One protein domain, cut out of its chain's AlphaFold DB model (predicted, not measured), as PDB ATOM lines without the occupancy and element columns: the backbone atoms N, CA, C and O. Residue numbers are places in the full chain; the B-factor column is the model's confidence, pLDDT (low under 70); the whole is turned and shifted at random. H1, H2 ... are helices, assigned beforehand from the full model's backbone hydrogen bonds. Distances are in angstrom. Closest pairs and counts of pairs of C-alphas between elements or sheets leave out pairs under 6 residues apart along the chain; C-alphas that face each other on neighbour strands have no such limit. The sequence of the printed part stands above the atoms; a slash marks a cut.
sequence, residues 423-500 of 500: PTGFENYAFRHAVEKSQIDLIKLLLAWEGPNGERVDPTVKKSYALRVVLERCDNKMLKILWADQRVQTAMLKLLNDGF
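What this domain is: This is residues 423 to 500 of the 500 residues of the protein "Ankyrin_rpt-contain_dom domain-containing protein" of Rickettsiales bacterium (UniProt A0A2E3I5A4). Two helical hairpins, H1 with H2 and H3 with H4, sit side by side through H1 and H3; H5 crosses the end where H3 begins and H4 ends. The 78 printed residues, all helix in class with no named strand, are compact: radius of gyration of the C-alphas 12.0 A, spans 38 by 23 by 22 A.

Where its parts are: Find C-alpha 425 at (-10.258, 24.973, -42.837); H1 runs to 436, 16.7 A. H2 is 440 to 447, H3 461 to 472, H4 476 to 482; H5, 486 to 497, ends at (4.348, 10.931, -20.905).

How they stand to each other: Look at H3, the hub: it touches H1 the same way at 4 degrees, closest C-alphas Arg 432 and Ala 466, 6.0 A. Its residues 464 to 467 only just touch H5, 3 pairs within 8 A, closest C-alphas Ser 464 and Ala 491. Every O i to N i+4 pair is within hydrogen-bond range in H2, H4 and H5; 6 of 8 in H1 and H3.

The domain as a whole: The H2 to H3 link is long; residues 499 to 500 are under pLDDT 70. The printed part has no cut.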
ATOM      1  N   PRO A 423      -5.932  27.174 -45.942       93.88
ATOM      2  CA  PRO A 423      -5.663  25.739 -45.849       93.88
ATOM      3  C   PRO A 423      -5.978  25.122 -44.476       93.88
ATOM      4  O   PRO A 423      -5.994  23.893 -44.364       93.88
ATOM      5  N   THR A 424      -6.215  25.927 -43.432       90.75
ATOM      6  CA  THR A 424      -6.514  25.441 -42.070       90.75
ATOM      7  C   THR A 424      -7.992  25.089 -41.855       90.75
ATOM      8  O   THR A 424      -8.375  24.564 -40.806       90.75
ATOM      9  N   GLY A 425      -8.837  25.317 -42.868       87.56
ATOM     10  CA  GLY A 425     -10.258  24.973 -42.837       87.56
ATOM     11  C   GLY A 425     -10.532  23.490 -42.536       87.56
ATOM     12  O   GLY A 425      -9.706  22.609 -42.793       87.56
ATOM     13  N   PHE A 426     -11.727  23.211 -41.997       85.19
ATOM     14  CA  PHE A 426     -12.192  21.857 -41.649       85.19
ATOM     15  C   PHE A 426     -11.194  21.067 -40.779       85.19
ATOM     16  O   PHE A 426     -10.865  19.908 -41.066       85.19
ATOM     17  N   GLU A 427     -10.696  21.714 -39.719       85.25
ATOM     18  CA  GLU A 427      -9.699  21.150 -38.798       85.25
ATOM     19  C   GLU A 427      -8.432  20.687 -39.538       85.25
ATOM     20  O   GLU A 427      -8.028  19.524 -39.436       85.25
ATOM     21  N   ASN A 428      -7.830  21.573 -40.337       89.75
ATOM     22  CA  ASN A 428      -6.652  21.282 -41.162       89.75
ATOM     23  C   ASN A 428      -6.852  20.072 -42.092       89.75
ATOM     24  O   ASN A 428      -5.961  19.224 -42.209       89.75
ATOM     25  N   TYR A 429      -8.017  19.972 -42.750       91.19
ATOM     26  CA  TYR A 429      -8.335  18.857 -43.656       91.19
ATOM     27  C   TYR A 429      -7.207  18.584 -44.648       91.19
ATOM     28  O   TYR A 429      -6.767  17.442 -44.769       91.19
ATOM     29  N   ALA A 430      -6.700  19.633 -45.302       93.31
ATOM     30  CA  ALA A 430      -5.683  19.483 -46.331       93.31
ATOM     31  C   ALA A 430      -4.391  18.865 -45.798       93.31
ATOM     32  O   ALA A 430      -3.840  17.953 -46.408       93.31
ATOM     33  N   PHE A 431      -3.951  19.311 -44.623       93.31
ATOM     34  CA  PHE A 431      -2.761  18.777 -43.976       93.31
ATOM     35  C   PHE A 431      -2.956  17.326 -43.531       93.31
ATOM     36  O   PHE A 431      -2.113  16.477 -43.813       93.31
ATOM     37  N   ARG A 432      -4.090  17.014 -42.888       91.31
ATOM     38  CA  ARG A 432      -4.408  15.642 -42.461       91.31
ATOM     39  C   ARG A 432      -4.476  14.687 -43.649       91.31
ATOM     40  O   ARG A 432      -3.848  13.636 -43.604       91.31
ATOM     41  N   HIS A 433      -5.166  15.076 -44.720       92.19
ATOM     42  CA  HIS A 433      -5.271  14.275 -45.938       92.19
ATOM     43  C   HIS A 433      -3.899  14.042 -46.581       92.19
ATOM     44  O   HIS A 433      -3.567  12.915 -46.949       92.19
ATOM     45  N   ALA A 434      -3.070  15.086 -46.662       92.88
ATOM     46  CA  ALA A 434      -1.722  14.974 -47.203       92.88
ATOM     47  C   ALA A 434      -0.868  13.981 -46.393       92.88
ATOM     48  O   ALA A 434      -0.174  13.153 -46.984       92.88
ATOM     49  N   VAL A 435      -0.961  14.005 -45.057       91.12
ATOM     50  CA  VAL A 435      -0.284  13.042 -44.165       91.12
ATOM     51  C   VAL A 435      -0.827  11.624 -44.359       91.12
ATOM     52  O   VAL A 435      -0.048  10.691 -44.539       91.12
ATOM     53  N   GLU A 436      -2.150  11.446 -44.399       89.62
ATOM     54  CA  GLU A 436      -2.798  10.146 -44.627       89.62
ATOM     55  C   GLU A 436      -2.410   9.511 -45.972       89.62
ATOM     56  O   GLU A 436      -2.358   8.282 -46.076       89.62
ATOM     57  N   LYS A 437      -2.139  10.326 -46.996       90.94
ATOM     58  CA  LYS A 437      -1.705   9.895 -48.335       90.94
ATOM     59  C   LYS A 437      -0.186   9.940 -48.539       90.94
ATOM     60  O   LYS A 437       0.272   9.653 -49.641       90.94
ATOM     61  N   SER A 438       0.587  10.298 -47.513       89.81
ATOM     62  CA  SER A 438       2.045  10.480 -47.573       89.81
ATOM     63  C   SER A 438       2.516  11.439 -48.690       89.81
ATOM     64  O   SER A 438       3.569  11.244 -49.299       89.81
ATOM     65  N   GLN A 439       1.759  12.509 -48.953       90.94
ATOM     66  CA  GLN A 439       2.062  13.531 -49.965       90.94
ATOM     67  C   GLN A 439       3.089  14.549 -49.439       90.94
ATOM     68  O   GLN A 439       2.753  15.644 -48.990       90.94
ATOM     69  N   ILE A 440       4.371  14.180 -49.496       90.56
ATOM     70  CA  ILE A 440       5.488  14.941 -48.909       90.56
ATOM     71  C   ILE A 440       5.561  16.397 -49.396       90.56
ATOM     72  O   ILE A 440       5.758  17.303 -48.585       90.56
ATOM     73  N   ASP A 441       5.411  16.635 -50.698       93.19
ATOM     74  CA  ASP A 441       5.551  17.983 -51.259       93.19
ATOM     75  C   ASP A 441       4.383  18.889 -50.870       93.19
ATOM     76  O   ASP A 441       4.595  20.064 -50.569       93.19
ATOM     77  N   LEU A 442       3.170  18.330 -50.775       95.19
ATOM     78  CA  LEU A 442       2.016  19.059 -50.259       95.19
ATOM     79  C   LEU A 442       2.202  19.413 -48.782       95.19
ATOM     80  O   LEU A 442       1.927  20.536 -48.379       95.19
ATOM     81  N   ILE A 443       2.720  18.492 -47.972       92.56
ATOM     82  CA  ILE A 443       2.971  18.734 -46.544       92.56
ATOM     83  C   ILE A 443       3.992  19.850 -46.354       92.56
ATOM     84  O   ILE A 443       3.753  20.769 -45.575       92.56
ATOM     85  N   LYS A 444       5.100  19.811 -47.100       92.62
ATOM     86  CA  LYS A 444       6.097  20.888 -47.086       92.62
ATOM     87  C   LYS A 444       5.487  22.222 -47.511       92.62
ATOM     88  O   LYS A 444       5.741  23.227 -46.860       92.62
ATOM     89  N   LEU A 445       4.672  22.223 -48.570       95.44
ATOM     90  CA  LEU A 445       3.977  23.421 -49.042       95.44
ATOM     91  C   LEU A 445       3.044  23.999 -47.968       95.44
ATOM     92  O   LEU A 445       3.061  25.202 -47.738       95.44
ATOM     93  N   LEU A 446       2.259  23.150 -47.301       94.75
ATOM     94  CA  LEU A 446       1.308  23.558 -46.267       94.75
ATOM     95  C   LEU A 446       2.003  24.046 -44.988       94.75
ATOM     96  O   LEU A 446       1.562  25.029 -44.407       94.75
ATOM     97  N   LEU A 447       3.091  23.403 -44.552       91.81
ATOM     98  CA  LEU A 447       3.857  23.845 -43.376       91.81
ATOM     99  C   LEU A 447       4.628  25.147 -43.624       91.81
ATOM    100  O   LEU A 447       4.838  25.916 -42.691       91.81
ATOM    101  N   ALA A 448       5.040  25.393 -44.869       92.69
ATOM    102  CA  ALA A 448       5.683  26.640 -45.271       92.69
ATOM    103  C   ALA A 448       4.686  27.789 -45.505       92.69
ATOM    104  O   ALA A 448       5.112  28.922 -45.719       92.69
ATOM    105  N   TRP A 449       3.379  27.513 -45.511       94.69
ATOM    106  CA  TRP A 449       2.366  28.533 -45.742       94.69
ATOM    107  C   TRP A 449       2.214  29.455 -44.529       94.69
ATOM    108  O   TRP A 449       2.051  29.000 -43.394       94.69
ATOM    109  N   GLU A 450       2.210  30.756 -44.807       93.38
ATOM    110  CA  GLU A 450       1.923  31.818 -43.851       93.38
ATOM    111  C   GLU A 450       0.776  32.675 -44.394       93.38
ATOM    112  O   GLU A 450       0.820  33.186 -45.520       93.38
ATOM    113  N   GLY A 451      -0.290  32.761 -43.603       90.94
ATOM    114  CA  GLY A 451      -1.481  33.532 -43.910       90.94
ATOM    115  C   GLY A 451      -1.256  35.038 -43.761       90.94
ATOM    116  O   GLY A 451      -0.291  35.474 -43.127       90.94
ATOM    117  N   PRO A 452      -2.142  35.863 -44.342       88.50
ATOM    118  CA  PRO A 452      -2.011  37.317 -44.303       88.50
ATOM    119  C   PRO A 452      -2.067  37.904 -42.885       88.50
ATOM    120  O   PRO A 452      -1.525  38.986 -42.675       88.50
ATOM    121  N   ASN A 453      -2.655  37.199 -41.910       87.44
ATOM    122  CA  ASN A 453      -2.703  37.628 -40.510       87.44
ATOM    123  C   ASN A 453      -1.719  36.838 -39.626       87.44
ATOM    124  O   ASN A 453      -1.892  36.775 -38.409       87.44
ATOM    125  N   GLY A 454      -0.707  36.201 -40.227       87.75
ATOM    126  CA  GLY A 454       0.255  35.353 -39.520       87.75
ATOM    127  C   GLY A 454      -0.284  33.964 -39.171       87.75
ATOM    128  O   GLY A 454       0.309  33.267 -38.344       87.75
ATOM    129  N   GLU A 455      -1.401  33.534 -39.774       90.69
ATOM    130  CA  GLU A 455      -1.902  32.174 -39.580       90.69
ATOM    131  C   GLU A 455      -0.908  31.149 -40.134       90.69
ATOM    132  O   GLU A 455      -0.310  31.339 -41.191       90.69
ATOM    133  N   ARG A 456      -0.749  30.020 -39.443       90.69
ATOM    134  CA  ARG A 456       0.116  28.921 -39.883       90.69
ATOM    135  C   ARG A 456      -0.594  27.598 -39.686       90.69
ATOM    136  O   ARG A 456      -1.368  27.437 -38.741       90.69
ATOM    137  N   VAL A 457      -0.300  26.631 -40.549       90.56
ATOM    138  CA  VAL A 457      -0.802  25.268 -40.369       90.56
ATOM    139  C   VAL A 457      -0.229  24.706 -39.069       90.56
ATOM    140  O   VAL A 457       0.983  24.715 -38.849       90.56
ATOM    141  N   ASP A 458      -1.113  24.256 -38.183       87.69
ATOM    142  CA  ASP A 458      -0.741  23.591 -36.938       87.69
ATOM    143  C   ASP A 458      -0.774  22.061 -37.127       87.69
ATOM    144  O   ASP A 458      -1.849  21.476 -37.313       87.69
ATOM    145  N   PRO A 459       0.381  21.381 -37.087       85.12
ATOM    146  CA  PRO A 459       0.449  19.932 -37.245       85.12
ATOM    147  C   PRO A 459      -0.123  19.142 -36.051       85.12
ATOM    148  O   PRO A 459      -0.292  17.927 -36.154       85.12
ATOM    149  N   THR A 460      -0.435  19.797 -34.926       84.69
ATOM    150  CA  THR A 460      -0.887  19.154 -33.676       84.69
ATOM    151  C   THR A 460      -2.415  19.092 -33.511       84.69
ATOM    152  O   THR A 460      -2.926  18.560 -32.520       84.69
ATOM    153  N   VAL A 461      -3.176  19.572 -34.502       81.50
ATOM    154  CA  VAL A 461      -4.651  19.593 -34.478       81.50
ATOM    155  C   VAL A 461      -5.248  18.184 -34.340       81.50
ATOM    156  O   VAL A 461      -4.660  17.178 -34.750       81.50
ATOM    157  N   LYS A 462      -6.452  18.110 -33.748       82.25
ATOM    158  CA  LYS A 462      -7.220  16.872 -33.530       82.25
ATOM    159  C   LYS A 462      -6.448  15.842 -32.694       82.25
ATOM    160  O   LYS A 462      -6.331  14.679 -33.067       82.25
ATOM    161  N   LYS A 463      -5.926  16.287 -31.542       79.00
ATOM    162  CA  LYS A 463      -5.113  15.471 -30.618       79.00
ATOM    163  C   LYS A 463      -3.889  14.861 -31.315       79.00
ATOM    164  O   LYS A 463      -3.644  13.661 -31.207       79.00
ATOM    165  N   SER A 464      -3.159  15.684 -32.069       81.69
ATOM    166  CA  SER A 464      -1.959  15.273 -32.805       81.69
ATOM    167  C   SER A 464      -2.213  14.101 -33.761       81.69
ATOM    168  O   SER A 464      -1.379  13.205 -33.885       81.69
ATOM    169  N   TYR A 465      -3.367  14.098 -34.442       82.69
ATOM    170  CA  TYR A 465      -3.772  13.018 -35.349       82.69
ATOM    171  C   TYR A 465      -2.684  12.686 -36.378       82.69
ATOM    172  O   TYR A 465      -2.331  11.523 -36.551       82.69
ATOM    173  N   ALA A 466      -2.107  13.710 -37.013       81.94
ATOM    174  CA  ALA A 466      -1.046  13.537 -38.000       81.94
ATOM    175  C   ALA A 466       0.185  12.822 -37.415       81.94
ATOM    176  O   ALA A 466       0.710  11.902 -38.034       81.94
ATOM    177  N   LEU A 467       0.609  13.205 -36.206       83.25
ATOM    178  CA  LEU A 467       1.735  12.577 -35.515       83.25
ATOM    179  C   LEU A 467       1.435  11.108 -35.192       83.25
ATOM    180  O   LEU A 467       2.255  10.245 -35.482       83.25
ATOM    181  N   ARG A 468       0.235  10.813 -34.676       83.81
ATOM    182  CA  ARG A 468      -0.198   9.438 -34.389       83.81
ATOM    183  C   ARG A 468      -0.193   8.554 -35.633       83.81
ATOM    184  O   ARG A 468       0.390   7.479 -35.595       83.81
ATOM    185  N   VAL A 469      -0.759   9.026 -36.746       86.19
ATOM    186  CA  VAL A 469      -0.778   8.281 -38.020       86.19
ATOM    187  C   VAL A 469       0.636   7.979 -38.517       86.19
ATOM    188  O   VAL A 469       0.900   6.884 -39.013       86.19
ATOM    189  N   VAL A 470       1.558   8.937 -38.394       85.88
ATOM    190  CA  VAL A 470       2.955   8.765 -38.818       85.88
ATOM    191  C   VAL A 470       3.692   7.745 -37.951       85.88
ATOM    192  O   VAL A 470       4.446   6.934 -38.491       85.88
ATOM    193  N   LEU A 471       3.452   7.757 -36.636       84.38
ATOM    194  CA  LEU A 471       4.023   6.789 -35.695       84.38
ATOM    195  C   LEU A 471       3.454   5.383 -35.908       84.38
ATOM    196  O   LEU A 471       4.227   4.441 -36.038       84.38
ATOM    197  N   GLU A 472       2.128   5.247 -36.029       86.25
ATOM    198  CA  GLU A 472       1.443   3.968 -36.284       86.25
ATOM    199  C   GLU A 472       1.940   3.291 -37.573       86.25
ATOM    200  O   GLU A 472       1.987   2.066 -37.665       86.25
ATOM    201  N   ARG A 473       2.334   4.081 -38.578       87.69
ATOM    202  CA  ARG A 473       2.860   3.589 -39.861       87.69
ATOM    203  C   ARG A 473       4.381   3.452 -39.906       87.69
ATOM    204  O   ARG A 473       4.903   3.020 -40.933       87.69
ATOM    205  N   CYS A 474       5.095   3.849 -38.851       83.19
ATOM    206  CA  CYS A 474       6.557   3.916 -38.823       83.19
ATOM    207  C   CYS A 474       7.164   4.713 -40.004       83.19
ATOM    208  O   CYS A 474       8.234   4.366 -40.518       83.19
ATOM    209  N   ASP A 475       6.499   5.784 -40.462       85.62
ATOM    210  CA  ASP A 475       6.974   6.602 -41.590       85.62
ATOM    211  C   ASP A 475       8.083   7.565 -41.132       85.62
ATOM    212  O   ASP A 475       7.869   8.747 -40.854       85.62
ATOM    213  N   ASN A 476       9.311   7.044 -41.064       84.81
ATOM    214  CA  ASN A 476      10.500   7.785 -40.628       84.81
ATOM    215  C   ASN A 476      10.780   9.042 -41.462       84.81
ATOM    216  O   ASN A 476      11.368  10.004 -40.960       84.81
ATOM    217  N   LYS A 477      10.402   9.049 -42.747       86.31
ATOM    218  CA  LYS A 477      10.607  10.212 -43.618       86.31
ATOM    219  C   LYS A 477       9.641  11.322 -43.231       86.31
ATOM    220  O   LYS A 477      10.067  12.467 -43.093       86.31
ATOM    221  N   MET A 478       8.373  10.979 -43.020       85.31
ATOM    222  CA  MET A 478       7.368  11.930 -42.566       85.31
ATOM    223  C   MET A 478       7.660  12.438 -41.158       85.31
ATOM    224  O   MET A 478       7.580  13.640 -40.914       85.31
ATOM    225  N   LEU A 479       8.079  11.547 -40.255       85.44
ATOM    226  CA  LEU A 479       8.427  11.917 -38.889       85.44
ATOM    227  C   LEU A 479       9.541  12.964 -38.875       85.44
ATOM    228  O   LEU A 479       9.396  13.974 -38.201       85.44
ATOM    229  N   LYS A 480      10.596  12.796 -39.686       87.44
ATOM    230  CA  LYS A 480      11.674  13.795 -39.818       87.44
ATOM    231  C   LYS A 480      11.176  15.166 -40.282       87.44
ATOM    232  O   LYS A 480      11.705  16.175 -39.832       87.44
ATOM    233  N   ILE A 481      10.188  15.208 -41.176       87.44
ATOM    234  CA  ILE A 481       9.612  16.470 -41.664       87.44
ATOM    235  C   ILE A 481       8.793  17.137 -40.563       87.44
ATOM    236  O   ILE A 481       8.984  18.319 -40.299       87.44
ATOM    237  N   LEU A 482       7.909  16.386 -39.901       85.62
ATOM    238  CA  LEU A 482       7.083  16.917 -38.818       85.62
ATOM    239  C   LEU A 482       7.927  17.331 -37.606       85.62
ATOM    240  O   LEU A 482       7.628  18.336 -36.972       85.62
ATOM    241  N   TRP A 483       9.007  16.601 -37.316       86.69
ATOM    242  CA  TRP A 483       9.923  16.879 -36.207       86.69
ATOM    243  C   TRP A 483      10.652  18.220 -36.333       86.69
ATOM    244  O   TRP A 483      11.151  18.744 -35.338       86.69
ATOM    245  N   ALA A 484      10.712  18.798 -37.537       85.94
ATOM    246  CA  ALA A 484      11.268  20.132 -37.734       85.94
ATOM    247  C   ALA A 484      10.423  21.234 -37.061       85.94
ATOM    248  O   ALA A 484      10.937  22.322 -36.814       85.94
ATOM    249  N   ASP A 485       9.149  20.970 -36.749       83.62
ATOM    250  CA  ASP A 485       8.266  21.917 -36.069       83.62
ATOM    251  C   ASP A 485       8.319  21.729 -34.541       83.62
ATOM    252  O   ASP A 485       7.996  20.665 -34.005       83.62
ATOM    253  N   GLN A 486       8.683  22.791 -33.813       85.19
ATOM    254  CA  GLN A 486       8.807  22.783 -32.348       85.19
ATOM    255  C   GLN A 486       7.507  22.371 -31.633       85.19
ATOM    256  O   GLN A 486       7.535  21.764 -30.555       85.19
ATOM    257  N   ARG A 487       6.349  22.680 -32.231       85.31
ATOM    258  CA  ARG A 487       5.036  22.318 -31.682       85.31
ATOM    259  C   ARG A 487       4.841  20.804 -31.708       85.31
ATOM    260  O   ARG A 487       4.328  20.243 -30.741       85.31
ATOM    261  N   VAL A 488       5.322  20.134 -32.758       83.81
ATOM    262  CA  VAL A 488       5.297  18.667 -32.873       83.81
ATOM    263  C   VAL A 488       6.199  18.026 -31.826       83.81
ATOM    264  O   VAL A 488       5.762  17.090 -31.162       83.81
ATOM    265  N   GLN A 489       7.412  18.549 -31.621       86.06
ATOM    266  CA  GLN A 489       8.333  18.034 -30.598       86.06
ATOM    267  C   GLN A 489       7.703  18.083 -29.197       86.06
ATOM    268  O   GLN A 489       7.725  17.104 -28.453       86.06
ATOM    269  N   THR A 490       7.066  19.208 -28.863       85.50
ATOM    270  CA  THR A 490       6.379  19.398 -27.575       85.50
ATOM    271  C   THR A 490       5.179  18.459 -27.430       85.50
ATOM    272  O   THR A 490       4.959  17.885 -26.363       85.50
ATOM    273  N   ALA A 491       4.398  18.280 -28.499       83.50
ATOM    274  CA  ALA A 491       3.260  17.366 -28.507       83.50
ATOM    275  C   ALA A 491       3.686  15.893 -28.376       83.50
ATOM    276  O   ALA A 491       3.005  15.127 -27.697       83.50
ATOM    277  N   MET A 492       4.821  15.506 -28.965       81.12
ATOM    278  CA  MET A 492       5.386  14.162 -28.833       81.12
ATOM    279  C   MET A 492       5.769  13.847 -27.384       81.12
ATOM    280  O   MET A 492       5.416  12.787 -26.880       81.12
ATOM    281  N   LEU A 493       6.449  14.773 -26.699       82.31
ATOM    282  CA  LEU A 493       6.828  14.592 -25.291       82.31
ATOM    283  C   LEU A 493       5.604  14.373 -24.394       82.31
ATOM    284  O   LEU A 493       5.646  13.540 -23.494       82.31
ATOM    285  N   LYS A 494       4.497  15.079 -24.665       82.25
ATOM    286  CA  LYS A 494       3.229  14.857 -23.955       82.25
ATOM    287  C   LYS A 494       2.656  13.465 -24.228       82.25
ATOM    288  O   LYS A 494       2.334  12.771 -23.278       82.25
ATOM    289  N   LEU A 495       2.599  13.035 -25.491       77.75
ATOM    290  CA  LEU A 495       2.096  11.699 -25.846       77.75
ATOM    291  C   LEU A 495       2.909  10.568 -25.195       77.75
ATOM    292  O   LEU A 495       2.319   9.614 -24.699       77.75
ATOM    293  N   LEU A 496       4.239  10.702 -25.151       77.56
ATOM    294  CA  LEU A 496       5.122   9.739 -24.483       77.56
ATOM    295  C   LEU A 496       4.889   9.698 -22.965       77.56
ATOM    296  O   LEU A 496       4.887   8.622 -22.373       77.56
ATOM    297  N   ASN A 497       4.663  10.855 -22.335       79.75
ATOM    298  CA  ASN A 497       4.348  10.931 -20.905       79.75
ATOM    299  C   ASN A 497       2.953  10.372 -20.577       79.75
ATOM    300  O   ASN A 497       2.753   9.846 -19.485       79.75
ATOM    301  N   ASP A 498       2.014  10.456 -21.521       75.88
ATOM    302  CA  ASP A 498       0.656   9.921 -21.395       75.88
ATOM    303  C   ASP A 498       0.581   8.401 -21.687       75.88
ATOM    304  O   ASP A 498      -0.497   7.809 -21.591       75.88
ATOM    305  N   GLY A 499       1.711   7.753 -22.009       65.94
ATOM    306  CA  GLY A 499       1.829   6.298 -22.175       65.94
ATOM    307  C   GLY A 499       1.419   5.748 -23.547       65.94
ATOM    308  O   GLY A 499       1.081   4.567 -23.630       65.94
ATOM    309  N   PHE A 500       1.406   6.589 -24.591       58.84
ATOM    310  CA  PHE A 500       1.089   6.200 -25.974       58.84
ATOM    311  C   PHE A 500       2.279   5.580 -26.718       58.84
ATOM    312  O   PHE A 500       3.423   6.052 -26.512       58.84
TER     313      PHE A 500